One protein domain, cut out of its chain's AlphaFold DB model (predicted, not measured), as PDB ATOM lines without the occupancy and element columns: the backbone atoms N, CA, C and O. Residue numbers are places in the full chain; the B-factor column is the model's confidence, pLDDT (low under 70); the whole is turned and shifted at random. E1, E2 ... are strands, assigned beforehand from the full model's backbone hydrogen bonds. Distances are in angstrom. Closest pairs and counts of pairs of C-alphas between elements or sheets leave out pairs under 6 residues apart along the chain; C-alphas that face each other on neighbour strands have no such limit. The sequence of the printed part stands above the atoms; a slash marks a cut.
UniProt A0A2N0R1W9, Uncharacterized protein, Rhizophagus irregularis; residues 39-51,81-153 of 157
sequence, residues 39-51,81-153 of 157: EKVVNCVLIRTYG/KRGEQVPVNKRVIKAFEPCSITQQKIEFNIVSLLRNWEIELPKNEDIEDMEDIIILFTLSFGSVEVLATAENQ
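Overview. This is residues 39 to 51 and 81 to 153 of the 157 residues of an uncharacterized protein of Rhizophagus irregularis (UniProt A0A2N0R1W9). A loose rod built of strands: the long antiparallel sheet E3, E6, E7 runs along it, and the hairpin of E4 and E5 runs lengthwise across an open gap from that sheet, with E5 near E7. The short pair E1 and E2 lies crosswise at one end, and residues 121 to 134 make a long loop at the other. The printed part has 86 residues with no named helix and seven named strands, E1 to E7 in chain order; the larger sheet has the order E3, E6, E7, and each of the three sheets is antiparallel. The class is all strand, though strands hold 39 of the 86 residues. The whole is loose, with a radius of gyration of the C-alphas of 15.6 A, and spans 50 by 22 by 16 A.

Arrangement. Start at E1, residues 43 to 45, and look across to its antiparallel neighbour E2, residues 85 to 87, where N 44 and O 86 are 2.8 A apart, within hydrogen-bond range. E2 runs on into E3, residues 90 to 96, across a break of 2 residues at 96 degrees. Further along, E4, residues 105 to 110, and E5, residues 115 to 120, form an antiparallel hairpin at 159 degrees; find N 108 and O 117 within hydrogen-bond range at 2.8 A. E6, residues 135 to 141, is antiparallel to E3 at 161 degrees, with N 94 and O 137 at 2.9 A, within hydrogen-bond range. E6 is the inner strand, and makes a hairpin with E7, residues 146 to 152, where N 138 and O 149 are within hydrogen-bond range at 2.8 A. The closest C-alphas of E2 and E6 are those of Pro 87 and Phe 141, 7.6 A apart. E5 and E7 are near each other, with 6 pairs of C-alphas within 10 A, while E3 and E4 are apart.

Along the chain. Find C-alpha 43 at (-35.719, 42.207, 41.525), where E1 begins; E1 and E2 are short. From C-alpha 90 at (-30.310, 42.070, 34.027), E3 runs 19.6 A to C-alpha 96. E4 measures 15.7 A, E5 16.2 A and E6 19.4 A. E7 runs 20.3 A and ends at C-alpha 152, at (-24.836, 39.052, 14.503).

Size, cuts and confidence. The two farthest C-alphas, those of Lys 40 and Asp 126, are 50.7 A apart. Residues 52 to 80 are not printed, and C-alphas 51 and 81 are 8.6 A apart across this cut. The link from E5 to E6 is long, 14 residues. The mean pLDDT of the printed part is 70.1; residues 39 to 41, 99 to 133 and 143 to 144 are under 70 in this model.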
ATOM      1  N   GLU A  39     -41.276  51.158  38.658       63.16
ATOM      2  CA  GLU A  39     -40.123  51.930  39.137       63.16
ATOM      3  C   GLU A  39     -39.539  51.443  40.477       63.16
ATOM      4  O   GLU A  39     -38.366  51.669  40.766       63.16
ATOM      5  N   LYS A  40     -40.342  50.782  41.319       66.25
ATOM      6  CA  LYS A  40     -39.928  50.247  42.627       66.25
ATOM      7  C   LYS A  40     -39.553  48.769  42.589       66.25
ATOM      8  O   LYS A  40     -39.104  48.235  43.606       66.25
ATOM      9  N   VAL A  41     -39.745  48.083  41.463       63.66
ATOM     10  CA  VAL A  41     -39.385  46.670  41.331       63.66
ATOM     11  C   VAL A  41     -37.891  46.577  41.056       63.66
ATOM     12  O   VAL A  41     -37.421  46.893  39.972       63.66
ATOM     13  N   VAL A  42     -37.132  46.138  42.060       73.81
ATOM     14  CA  VAL A  42     -35.668  46.015  41.950       73.81
ATOM     15  C   VAL A  42     -35.256  44.626  41.463       73.81
ATOM     16  O   VAL A  42     -34.287  44.484  40.728       73.81
ATOM     17  N   ASN A  43     -36.007  43.596  41.855       74.56
ATOM     18  CA  ASN A  43     -35.719  42.207  41.525       74.56
ATOM     19  C   ASN A  43     -37.006  41.475  41.145       74.56
ATOM     20  O   ASN A  43     -38.044  41.678  41.780       74.56
ATOM     21  N   CYS A  44     -36.915  40.565  40.181       72.19
ATOM     22  CA  CYS A  44     -37.968  39.622  39.833       72.19
ATOM     23  C   CYS A  44     -37.527  38.187  40.160       72.19
ATOM     24  O   CYS A  44     -36.343  37.854  40.132       72.19
ATOM     25  N   VAL A  45     -38.486  37.335  40.529       77.81
ATOM     26  CA  VAL A  45     -38.241  35.903  40.753       77.81
ATOM     27  C   VAL A  45     -38.756  35.141  39.543       77.81
ATOM     28  O   VAL A  45     -39.931  35.256  39.184       77.81
ATOM     29  N   LEU A  46     -37.890  34.351  38.914       76.44
ATOM     30  CA  LEU A  46     -38.229  33.667  37.672       76.44
ATOM     31  C   LEU A  46     -39.220  32.532  37.908       76.44
ATOM     32  O   LEU A  46     -38.960  31.571  38.628       76.44
ATOM     33  N   ILE A  47     -40.365  32.592  37.238       74.75
ATOM     34  CA  ILE A  47     -41.387  31.541  37.322       74.75
ATOM     35  C   ILE A  47     -41.036  30.289  36.506       74.75
ATOM     36  O   ILE A  47     -41.606  29.220  36.742       74.75
ATOM     37  N   ARG A  48     -40.105  30.414  35.557       76.38
ATOM     38  CA  ARG A  48     -39.657  29.364  34.639       76.38
ATOM     39  C   ARG A  48     -38.137  29.417  34.478       76.38
ATOM     40  O   ARG A  48     -37.521  30.432  34.769       76.38
ATOM     41  N   THR A  49     -37.563  28.312  34.022       79.81
ATOM     42  CA  THR A  49     -36.170  28.240  33.564       79.81
ATOM     43  C   THR A  49     -36.130  28.738  32.125       79.81
ATOM     44  O   THR A  49     -36.898  28.235  31.308       79.81
ATOM     45  N   TYR A  50     -35.285  29.721  31.822       79.38
ATOM     46  CA  TYR A  50     -35.100  30.225  30.460       79.38
ATOM     47  C   TYR A  50     -33.775  29.707  29.926       79.38
ATOM     48  O   TYR A  50     -32.774  29.699  30.639       79.38
ATOM     49  N   GLY A  51     -33.778  29.280  28.676       76.44
ATOM     50  CA  GLY A  51     -32.636  28.669  28.026       76.44
ATOM     51  C   GLY A  51     -32.962  28.363  26.579       76.44
ATOM     52  O   GLY A  51     -34.064  28.681  26.125       76.44
ATOM     53  N   LYS A  81     -32.446  29.980  35.901       85.31
ATOM     54  CA  LYS A  81     -33.220  28.915  36.553       85.31
ATOM     55  C   LYS A  81     -34.516  29.438  37.158       85.31
ATOM     56  O   LYS A  81     -34.580  30.528  37.716       85.31
ATOM     57  N   ARG A  82     -35.562  28.610  37.116       81.12
ATOM     58  CA  ARG A  82     -36.784  28.857  37.891       81.12
ATOM     59  C   ARG A  82     -36.441  29.078  39.368       81.12
ATOM     60  O   ARG A  82     -35.695  28.302  39.956       81.12
ATOM     61  N   GLY A  83     -37.055  30.089  39.969       76.94
ATOM     62  CA  GLY A  83     -36.860  30.479  41.363       76.94
ATOM     63  C   GLY A  83     -35.648  31.379  41.589       76.94
ATOM     64  O   GLY A  83     -35.505  31.906  42.687       76.94
ATOM     65  N   GLU A  84     -34.802  31.591  40.576       82.44
ATOM     66  CA  GLU A  84     -33.704  32.549  40.656       82.44
ATOM     67  C   GLU A  84     -34.262  33.968  40.821       82.44
ATOM     68  O   GLU A  84     -35.208  34.365  40.133       82.44
ATOM     69  N   GLN A  85     -33.679  34.720  41.754       81.94
ATOM     70  CA  GLN A  85     -33.936  36.142  41.909       81.94
ATOM     71  C   GLN A  85     -32.963  36.904  41.013       81.94
ATOM     72  O   GLN A  85     -31.747  36.799  41.177       81.94
ATOM     73  N   VAL A  86     -33.496  37.673  40.074       82.38
ATOM     74  CA  VAL A  86     -32.709  38.442  39.111       82.38
ATOM     75  C   VAL A  86     -33.063  39.921  39.190       82.38
ATOM     76  O   VAL A  86     -34.246  40.260  39.267       82.38
ATOM     77  N   PRO A  87     -32.059  40.815  39.179       85.56
ATOM     78  CA  PRO A  87     -32.299  42.243  39.077       85.56
ATOM     79  C   PRO A  87     -33.078  42.597  37.817       85.56
ATOM     80  O   PRO A  87     -32.846  42.027  36.747       85.56
ATOM     81  N   VAL A  88     -33.962  43.581  37.944       79.19
ATOM     82  CA  VAL A  88     -34.595  44.200  36.779       79.19
ATOM     83  C   VAL A  88     -33.508  44.820  35.897       79.19
ATOM     84  O   VAL A  88     -32.522  45.375  36.382       79.19
ATOM     85  N   ASN A  89     -33.681  44.689  34.588       81.62
ATOM     86  CA  ASN A  89     -32.737  45.022  33.524       81.62
ATOM     87  C   ASN A  89     -31.459  44.171  33.489       81.62
ATOM     88  O   ASN A  89     -30.539  44.501  32.735       81.62
ATOM     89  N   LYS A  90     -31.385  43.052  34.235       86.31
ATOM     90  CA  LYS A  90     -30.310  42.070  34.027       86.31
ATOM     91  C   LYS A  90     -30.381  41.566  32.588       86.31
ATOM     92  O   LYS A  90     -31.449  41.192  32.102       86.31
ATOM     93  N   ARG A  91     -29.223  41.525  31.934       87.50
ATOM     94  CA  ARG A  91     -29.044  40.906  30.622       87.50
ATOM     95  C   ARG A  91     -28.185  39.664  30.772       87.50
ATOM     96  O   ARG A  91     -27.159  39.698  31.448       87.50
ATOM     97  N   VAL A  92     -28.622  38.576  30.160       85.75
ATOM     98  CA  VAL A  92     -27.838  37.354  30.004       85.75
ATOM     99  C   VAL A  92     -27.553  37.217  28.523       85.75
ATOM    100  O   VAL A  92     -28.484  37.109  27.733       85.75
ATOM    101  N   ILE A  93     -26.275  37.272  28.165       85.81
ATOM    102  CA  ILE A  93     -25.811  37.216  26.782       85.81
ATOM    103  C   ILE A  93     -25.083  35.893  26.601       85.81
ATOM    104  O   ILE A  93     -24.258  35.524  27.441       85.81
ATOM    105  N   LYS A  94     -25.382  35.185  25.515       85.25
ATOM    106  CA  LYS A  94     -24.653  33.991  25.109       85.25
ATOM    107  C   LYS A  94     -24.355  34.040  23.616       85.25
ATOM    108  O   LYS A  94     -25.228  34.357  22.813       85.25
ATOM    109  N   ALA A  95     -23.106  33.737  23.283       83.62
ATOM    110  CA  ALA A  95     -22.638  33.615  21.916       83.62
ATOM    111  C   ALA A  95     -22.939  32.214  21.373       83.62
ATOM    112  O   ALA A  95     -22.794  31.219  22.091       83.62
ATOM    113  N   PHE A  96     -23.355  32.169  20.114       77.50
ATOM    114  CA  PHE A  96     -23.667  30.964  19.366       77.50
ATOM    115  C   PHE A  96     -22.910  30.963  18.053       77.50
ATOM    116  O   PHE A  96     -22.988  31.921  17.285       77.50
ATOM    117  N   GLU A  97     -22.231  29.855  17.799       76.62
ATOM    118  CA  GLU A  97     -21.562  29.578  16.538       76.62
ATOM    119  C   GLU A  97     -22.393  28.539  15.766       76.62
ATOM    120  O   GLU A  97     -22.883  27.572  16.367       76.62
ATOM    121  N   PRO A  98     -22.605  28.727  14.452       71.06
ATOM    122  CA  PRO A  98     -23.212  27.717  13.602       71.06
ATOM    123  C   PRO A  98     -22.448  26.392  13.697       71.06
ATOM    124  O   PRO A  98     -21.222  26.355  13.703       71.06
ATOM    125  N   CYS A  99     -23.173  25.276  13.717       66.44
ATOM    126  CA  CYS A  99     -22.571  23.940  13.781       66.44
ATOM    127  C   CYS A  99     -21.986  23.487  12.435       66.44
ATOM    128  O   CYS A  99     -21.295  22.473  12.367       66.44
ATOM    129  N   SER A 100     -22.304  24.199  11.353       65.44
ATOM    130  CA  SER A 100     -21.771  23.964  10.016       65.44
ATOM    131  C   SER A 100     -21.691  25.274   9.243       65.44
ATOM    132  O   SER A 100     -22.607  26.092   9.309       65.44
ATOM    133  N   ILE A 101     -20.664  25.397   8.403       64.50
ATOM    134  CA  ILE A 101     -20.517  26.476   7.414       64.50
ATOM    135  C   ILE A 101     -21.672  26.530   6.400       64.50
ATOM    136  O   ILE A 101     -21.899  27.545   5.754       64.50
ATOM    137  N   THR A 102     -22.421  25.435   6.243       64.19
ATOM    138  CA  THR A 102     -23.586  25.361   5.347       64.19
ATOM    139  C   THR A 102     -24.905  25.655   6.059       64.19
ATOM    140  O   THR A 102     -25.968  25.570   5.439       64.19
ATOM    141  N   GLN A 103     -24.877  25.907   7.370       66.12
ATOM    142  CA  GLN A 103     -26.081  26.140   8.153       66.12
ATOM    143  C   GLN A 103     -26.680  27.496   7.773       66.12
ATOM    144  O   GLN A 103     -26.033  28.527   7.883       66.12
ATOM    145  N   GLN A 104     -27.935  27.491   7.321       63.25
ATOM    146  CA  GLN A 104     -28.628  28.709   6.872       63.25
ATOM    147  C   GLN A 104     -29.561  29.295   7.932       63.25
ATOM    148  O   GLN A 104     -30.077  30.393   7.752       63.25
ATOM    149  N   LYS A 105     -29.827  28.553   9.007       63.97
ATOM    150  CA  LYS A 105     -30.833  28.876  10.020       63.97
ATOM    151  C   LYS A 105     -30.341  28.458  11.399       63.97
ATOM    152  O   LYS A 105     -29.764  27.377  11.541       63.97
ATOM    153  N   ILE A 106     -30.593  29.287  12.406       67.75
ATOM    154  CA  ILE A 106     -30.458  28.920  13.821       67.75
ATOM    155  C   ILE A 106     -31.838  29.003  14.459       67.75
ATOM    156  O   ILE A 106     -32.524  30.019  14.342       67.75
ATOM    157  N   GLU A 107     -32.241  27.927  15.129       66.25
ATOM    158  CA  GLU A 107     -33.480  27.871  15.896       66.25
ATOM    159  C   GLU A 107     -33.163  28.018  17.386       66.25
ATOM    160  O   GLU A 107     -32.384  27.256  17.954       66.25
ATOM    161  N   PHE A 108     -33.788  29.003  18.019       66.31
ATOM    162  CA  PHE A 108     -33.772  29.203  19.457       66.31
ATOM    163  C   PHE A 108     -35.089  28.693  20.033       66.31
ATOM    164  O   PHE A 108     -36.145  29.325  19.899       66.31
ATOM    165  N   ASN A 109     -35.031  27.538  20.689       64.19
ATOM    166  CA  ASN A 109     -36.172  26.985  21.404       64.19
ATOM    167  C   ASN A 109     -36.181  27.501  22.843       64.19
ATOM    168  O   ASN A 109     -35.498  26.977  23.724       64.19
ATOM    169  N   ILE A 110     -36.969  28.544  23.100       66.88
ATOM    170  CA  ILE A 110     -37.069  29.109  24.443       66.88
ATOM    171  C   ILE A 110     -38.160  28.348  25.200       66.88
ATOM    172  O   ILE A 110     -39.336  28.723  25.199       66.88
ATOM    173  N   VAL A 111     -37.751  27.275  25.884       58.41
ATOM    174  CA  VAL A 111     -38.619  26.272  26.543       58.41
ATOM    175  C   VAL A 111     -39.591  26.867  27.584       58.41
ATOM    176  O   VAL A 111     -40.603  26.259  27.938       58.41
ATOM    177  N   SER A 112     -39.375  28.100  28.048       58.47
ATOM    178  CA  SER A 112     -40.312  28.820  28.924       58.47
ATOM    179  C   SER A 112     -41.334  29.704  28.204       58.47
ATOM    180  O   SER A 112     -42.388  29.980  28.787       58.47
ATOM    181  N   LEU A 113     -41.040  30.152  26.980       52.62
ATOM    182  CA  LEU A 113     -41.899  31.031  26.182       52.62
ATOM    183  C   LEU A 113     -42.850  30.251  25.263       52.62
ATOM    184  O   LEU A 113     -43.763  30.862  24.708       52.62
ATOM    185  N   LEU A 114     -42.688  28.922  25.148       53.19
ATOM    186  CA  LEU A 114     -43.473  28.050  24.257       53.19
ATOM    187  C   LEU A 114     -43.491  28.569  22.808       53.19
ATOM    188  O   LEU A 114     -44.511  28.497  22.122       53.19
ATOM    189  N   ARG A 115     -42.380  29.166  22.367       55.19
ATOM    190  CA  ARG A 115     -42.219  29.712  21.022       55.19
ATOM    191  C   ARG A 115     -40.868  29.289  20.480       55.19
ATOM    192  O   ARG A 115     -39.846  29.544  21.116       55.19
ATOM    193  N   ASN A 116     -40.903  28.698  19.296       59.03
ATOM    194  CA  ASN A 116     -39.723  28.470  18.489       59.03
ATOM    195  C   ASN A 116     -39.439  29.771  17.747       59.03
ATOM    196  O   ASN A 116     -40.342  30.334  17.115       59.03
ATOM    197  N   TRP A 117     -38.218  30.278  17.876       60.78
ATOM    198  CA  TRP A 117     -37.786  31.463  17.154       60.78
ATOM    199  C   TRP A 117     -36.645  31.090  16.218       60.78
ATOM    200  O   TRP A 117     -35.617  30.593  16.662       60.78
ATOM    201  N   GLU A 118     -36.839  31.303  14.920       61.09
ATOM    202  CA  GLU A 118     -35.854  30.992  13.890       61.09
ATOM    203  C   GLU A 118     -35.248  32.285  13.343       61.09
ATOM    204  O   GLU A 118     -35.964  33.261  13.098       61.09
ATOM    205  N   ILE A 119     -33.931  32.282  13.156       63.97
ATOM    206  CA  ILE A 119     -33.186  33.384  12.552       63.97
ATOM    207  C   ILE A 119     -32.478  32.855  11.313       63.97
ATOM    208  O   ILE A 119     -31.770  31.846  11.370       63.97
ATOM    209  N   GLU A 120     -32.688  33.539  10.190       61.16
ATOM    210  CA  GLU A 120     -31.968  33.266   8.952       61.16
ATOM    211  C   GLU A 120     -30.550  33.826   9.057       61.16
ATOM    212  O   GLU A 120     -30.342  34.988   9.414       61.16
ATOM    213  N   LEU A 121     -29.571  32.983   8.749       63.88
ATOM    214  CA  LEU A 121     -28.184  33.390   8.628       63.88
ATOM    215  C   LEU A 121     -27.947  33.964   7.224       63.88
ATOM    216  O   LEU A 121     -28.544  33.481   6.254       63.88
ATOM    217  N   PRO A 122     -27.088  34.989   7.091       60.44
ATOM    218  CA  PRO A 122     -26.738  35.526   5.785       60.44
ATOM    219  C   PRO A 122     -26.137  34.423   4.906       60.44
ATOM    220  O   PRO A 122     -25.274  33.657   5.333       60.44
ATOM    221  N   LYS A 123     -26.608  34.334   3.659       57.16
ATOM    222  CA  LYS A 123     -26.031  33.453   2.641       57.16
ATOM    223  C   LYS A 123     -24.784  34.139   2.089       57.16
ATOM    224  O   LYS A 123     -24.887  34.856   1.102       57.16
ATOM    225  N   ASN A 124     -23.640  33.980   2.746       54.25
ATOM    226  CA  ASN A 124     -22.389  34.486   2.189       54.25
ATOM    227  C   ASN A 124     -21.944  33.589   1.024       54.25
ATOM    228  O   ASN A 124     -21.897  32.365   1.155       54.25
ATOM    229  N   GLU A 125     -21.666  34.207  -0.128       50.34
ATOM    230  CA  GLU A 125     -21.085  33.547  -1.309       50.34
ATOM    231  C   GLU A 125     -19.573  33.311  -1.127       50.34
ATOM    232  O   GLU A 125     -19.017  32.390  -1.728       50.34
ATOM    233  N   ASP A 126     -18.943  34.068  -0.223       53.59
ATOM    234  CA  ASP A 126     -17.533  33.957   0.134       53.59
ATOM    235  C   ASP A 126     -17.359  33.131   1.420       53.59
ATOM    236  O   ASP A 126     -17.807  33.497   2.509       53.59
ATOM    237  N   ILE A 127     -16.710  31.973   1.274       51.25
ATOM    238  CA  ILE A 127     -16.513  30.961   2.329       51.25
ATOM    239  C   ILE A 127     -15.657  31.507   3.490       51.25
ATOM    240  O   ILE A 127     -15.811  31.055   4.621       51.25
ATOM    241  N   GLU A 128     -14.804  32.504   3.233       52.75
ATOM    242  CA  GLU A 128     -13.892  33.090   4.228       52.75
ATOM    243  C   GLU A 128     -14.608  33.967   5.278       52.75
ATOM    244  O   GLU A 128     -14.125  34.082   6.399       52.75
ATOM    245  N   ASP A 129     -15.795  34.514   4.981       53.12
ATOM    246  CA  ASP A 129     -16.555  35.365   5.919       53.12
ATOM    247  C   ASP A 129     -17.543  34.587   6.811       53.12
ATOM    248  O   ASP A 129     -18.179  35.162   7.700       53.12
ATOM    249  N   MET A 130     -17.708  33.280   6.573       50.41
ATOM    250  CA  MET A 130     -18.619  32.412   7.332       50.41
ATOM    251  C   MET A 130     -18.033  31.948   8.675       50.41
ATOM    252  O   MET A 130     -18.802  31.643   9.587       50.41
ATOM    253  N   GLU A 131     -16.701  31.912   8.822       53.91
ATOM    254  CA  GLU A 131     -16.025  31.511  10.072       53.91
ATOM    255  C   GLU A 131     -16.242  32.520  11.219       53.91
ATOM    256  O   GLU A 131     -16.085  32.169  12.384       53.91
ATOM    257  N   ASP A 132     -16.703  33.737  10.908       59.94
ATOM    258  CA  ASP A 132     -16.924  34.815  11.881       59.94
ATOM    259  C   ASP A 132     -18.406  35.062  12.230       59.94
ATOM    260  O   ASP A 132     -18.742  36.072  12.864       59.94
ATOM    261  N   ILE A 133     -19.329  34.187  11.813       67.62
ATOM    262  CA  ILE A 133     -20.754  34.348  12.138       67.62
ATOM    263  C   ILE A 133     -20.988  33.917  13.586       67.62
ATOM    264  O   ILE A 133     -21.340  32.777  13.871       67.62
ATOM    265  N   ILE A 134     -20.829  34.861  14.510       75.31
ATOM    266  CA  ILE A 134     -21.212  34.689  15.912       75.31
ATOM    267  C   ILE A 134     -22.555  35.377  16.129       75.31
ATOM    268  O   ILE A 134     -22.687  36.586  15.939       75.31
ATOM    269  N   ILE A 135     -23.558  34.617  16.559       77.56
ATOM    270  CA  ILE A 135     -24.858  35.159  16.953       77.56
ATOM    271  C   ILE A 135     -24.867  35.388  18.461       77.56
ATOM    272  O   ILE A 135     -24.715  34.459  19.255       77.56
ATOM    273  N   LEU A 136     -25.079  36.632  18.870       78.69
ATOM    274  CA  LEU A 136     -25.278  37.005  20.262       78.69
ATOM    275  C   LEU A 136     -26.760  36.927  20.589       78.69
ATOM    276  O   LEU A 136     -27.542  37.793  20.204       78.69
ATOM    277  N   PHE A 137     -27.146  35.903  21.338       80.31
ATOM    278  CA  PHE A 137     -28.479  35.805  21.908       80.31
ATOM    279  C   PHE A 137     -28.503  36.473  23.282       80.31
ATOM    280  O   PHE A 137     -27.682  36.173  24.152       80.31
ATOM    281  N   THR A 138     -29.465  37.365  23.497       80.25
ATOM    282  CA  THR A 138     -29.609  38.141  24.727       80.25
ATOM    283  C   THR A 138     -30.996  37.953  25.326       80.25
ATOM    284  O   THR A 138     -32.008  38.249  24.696       80.25
ATOM    285  N   LEU A 139     -31.045  37.532  26.589       80.75
ATOM    286  CA  LEU A 139     -32.240  37.581  27.430       80.75
ATOM    287  C   LEU A 139     -32.163  38.791  28.357       80.75
ATOM    288  O   LEU A 139     -31.276  38.873  29.207       80.75
ATOM    289  N   SER A 140     -33.111  39.710  28.218       80.44
ATOM    290  CA  SER A 140     -33.259  40.887  29.073       80.44
ATOM    291  C   SER A 140     -34.471  40.723  29.984       80.44
ATOM    292  O   SER A 140     -35.587  40.512  29.510       80.44
ATOM    293  N   PHE A 141     -34.261  40.834  31.293       79.44
ATOM    294  CA  PHE A 141     -35.309  40.672  32.301       79.44
ATOM    295  C   PHE A 141     -35.820  42.040  32.745       79.44
ATOM    296  O   PHE A 141     -35.187  42.701  33.561       79.44
ATOM    297  N   GLY A 142     -36.945  42.486  32.195       71.00
ATOM    298  CA  GLY A 142     -37.617  43.715  32.603       71.00
ATOM    299  C   GLY A 142     -38.394  43.565  33.915       71.00
ATOM    300  O   GLY A 142     -38.396  42.518  34.566       71.00
ATOM    301  N   SER A 143     -39.077  44.641  34.302       66.81
ATOM    302  CA  SER A 143     -39.958  44.690  35.476       66.81
ATOM    303  C   SER A 143     -41.156  43.744  35.334       66.81
ATOM    304  O   SER A 143     -41.560  43.093  36.298       66.81
ATOM    305  N   VAL A 144     -41.712  43.668  34.123       64.50
ATOM    306  CA  VAL A 144     -42.960  42.951  33.817       64.50
ATOM    307  C   VAL A 144     -42.836  41.955  32.665       64.50
ATOM    308  O   VAL A 144     -43.702  41.094  32.510       64.50
ATOM    309  N   GLU A 145     -41.760  42.024  31.883       70.06
ATOM    310  CA  GLU A 145     -41.551  41.189  30.701       70.06
ATOM    311  C   GLU A 145     -40.119  40.659  30.600       70.06
ATOM    312  O   GLU A 145     -39.188  41.206  31.187       70.06
ATOM    313  N   VAL A 146     -39.948  39.575  29.846       73.00
ATOM    314  CA  VAL A 146     -38.636  39.049  29.459       73.00
ATOM    315  C   VAL A 146     -38.532  39.176  27.948       73.00
ATOM    316  O   VAL A 146     -39.362  38.619  27.232       73.00
ATOM    317  N   LEU A 147     -37.520  39.899  27.481       77.25
ATOM    318  CA  LEU A 147     -37.249  40.114  26.067       77.25
ATOM    319  C   LEU A 147     -36.094  39.214  25.626       77.25
ATOM    320  O   LEU A 147     -35.044  39.203  26.265       77.25
ATOM    321  N   ALA A 148     -36.286  38.488  24.529       76.19
ATOM    322  CA  ALA A 148     -35.230  37.750  23.852       76.19
ATOM    323  C   ALA A 148     -34.867  38.479  22.554       76.19
ATOM    324  O   ALA A 148     -35.755  38.793  21.763       76.19
ATOM    325  N   THR A 149     -33.582  38.742  22.340       78.12
ATOM    326  CA  THR A 149     -33.049  39.286  21.087       78.12
ATOM    327  C   THR A 149     -31.905  38.413  20.595       78.12
ATOM    328  O   THR A 149     -31.245  37.752  21.392       78.12
ATOM    329  N   ALA A 150     -31.656  38.406  19.290       75.69
ATOM    330  CA  ALA A 150     -30.446  37.829  18.733       75.69
ATOM    331  C   ALA A 150     -29.947  38.685  17.573       75.69
ATOM    332  O   ALA A 150     -30.738  39.168  16.764       75.69
ATOM    333  N   GLU A 151     -28.638  38.893  17.538       76.69
ATOM    334  CA  GLU A 151     -27.959  39.765  16.585       76.69
ATOM    335  C   GLU A 151     -26.624  39.146  16.162       76.69
ATOM    336  O   GLU A 151     -26.019  38.388  16.917       76.69
ATOM    337  N   ASN A 152     -26.171  39.446  14.946       71.88
ATOM    338  CA  ASN A 152     -24.836  39.052  14.503       71.88
ATOM    339  C   ASN A 152     -23.798  39.973  15.164       71.88
ATOM    340  O   ASN A 152     -23.945  41.192  15.129       71.88
ATOM    341  N   GLN A 153     -22.753  39.396  15.756       70.12
ATOM    342  CA  GLN A 153     -21.678  40.131  16.419       70.12
ATOM    343  C   GLN A 153     -20.889  41.030  15.450       70.12
ATOM    344  O   GLN A 153     -20.414  42.095  15.854       70.12
TER     345      GLN A 153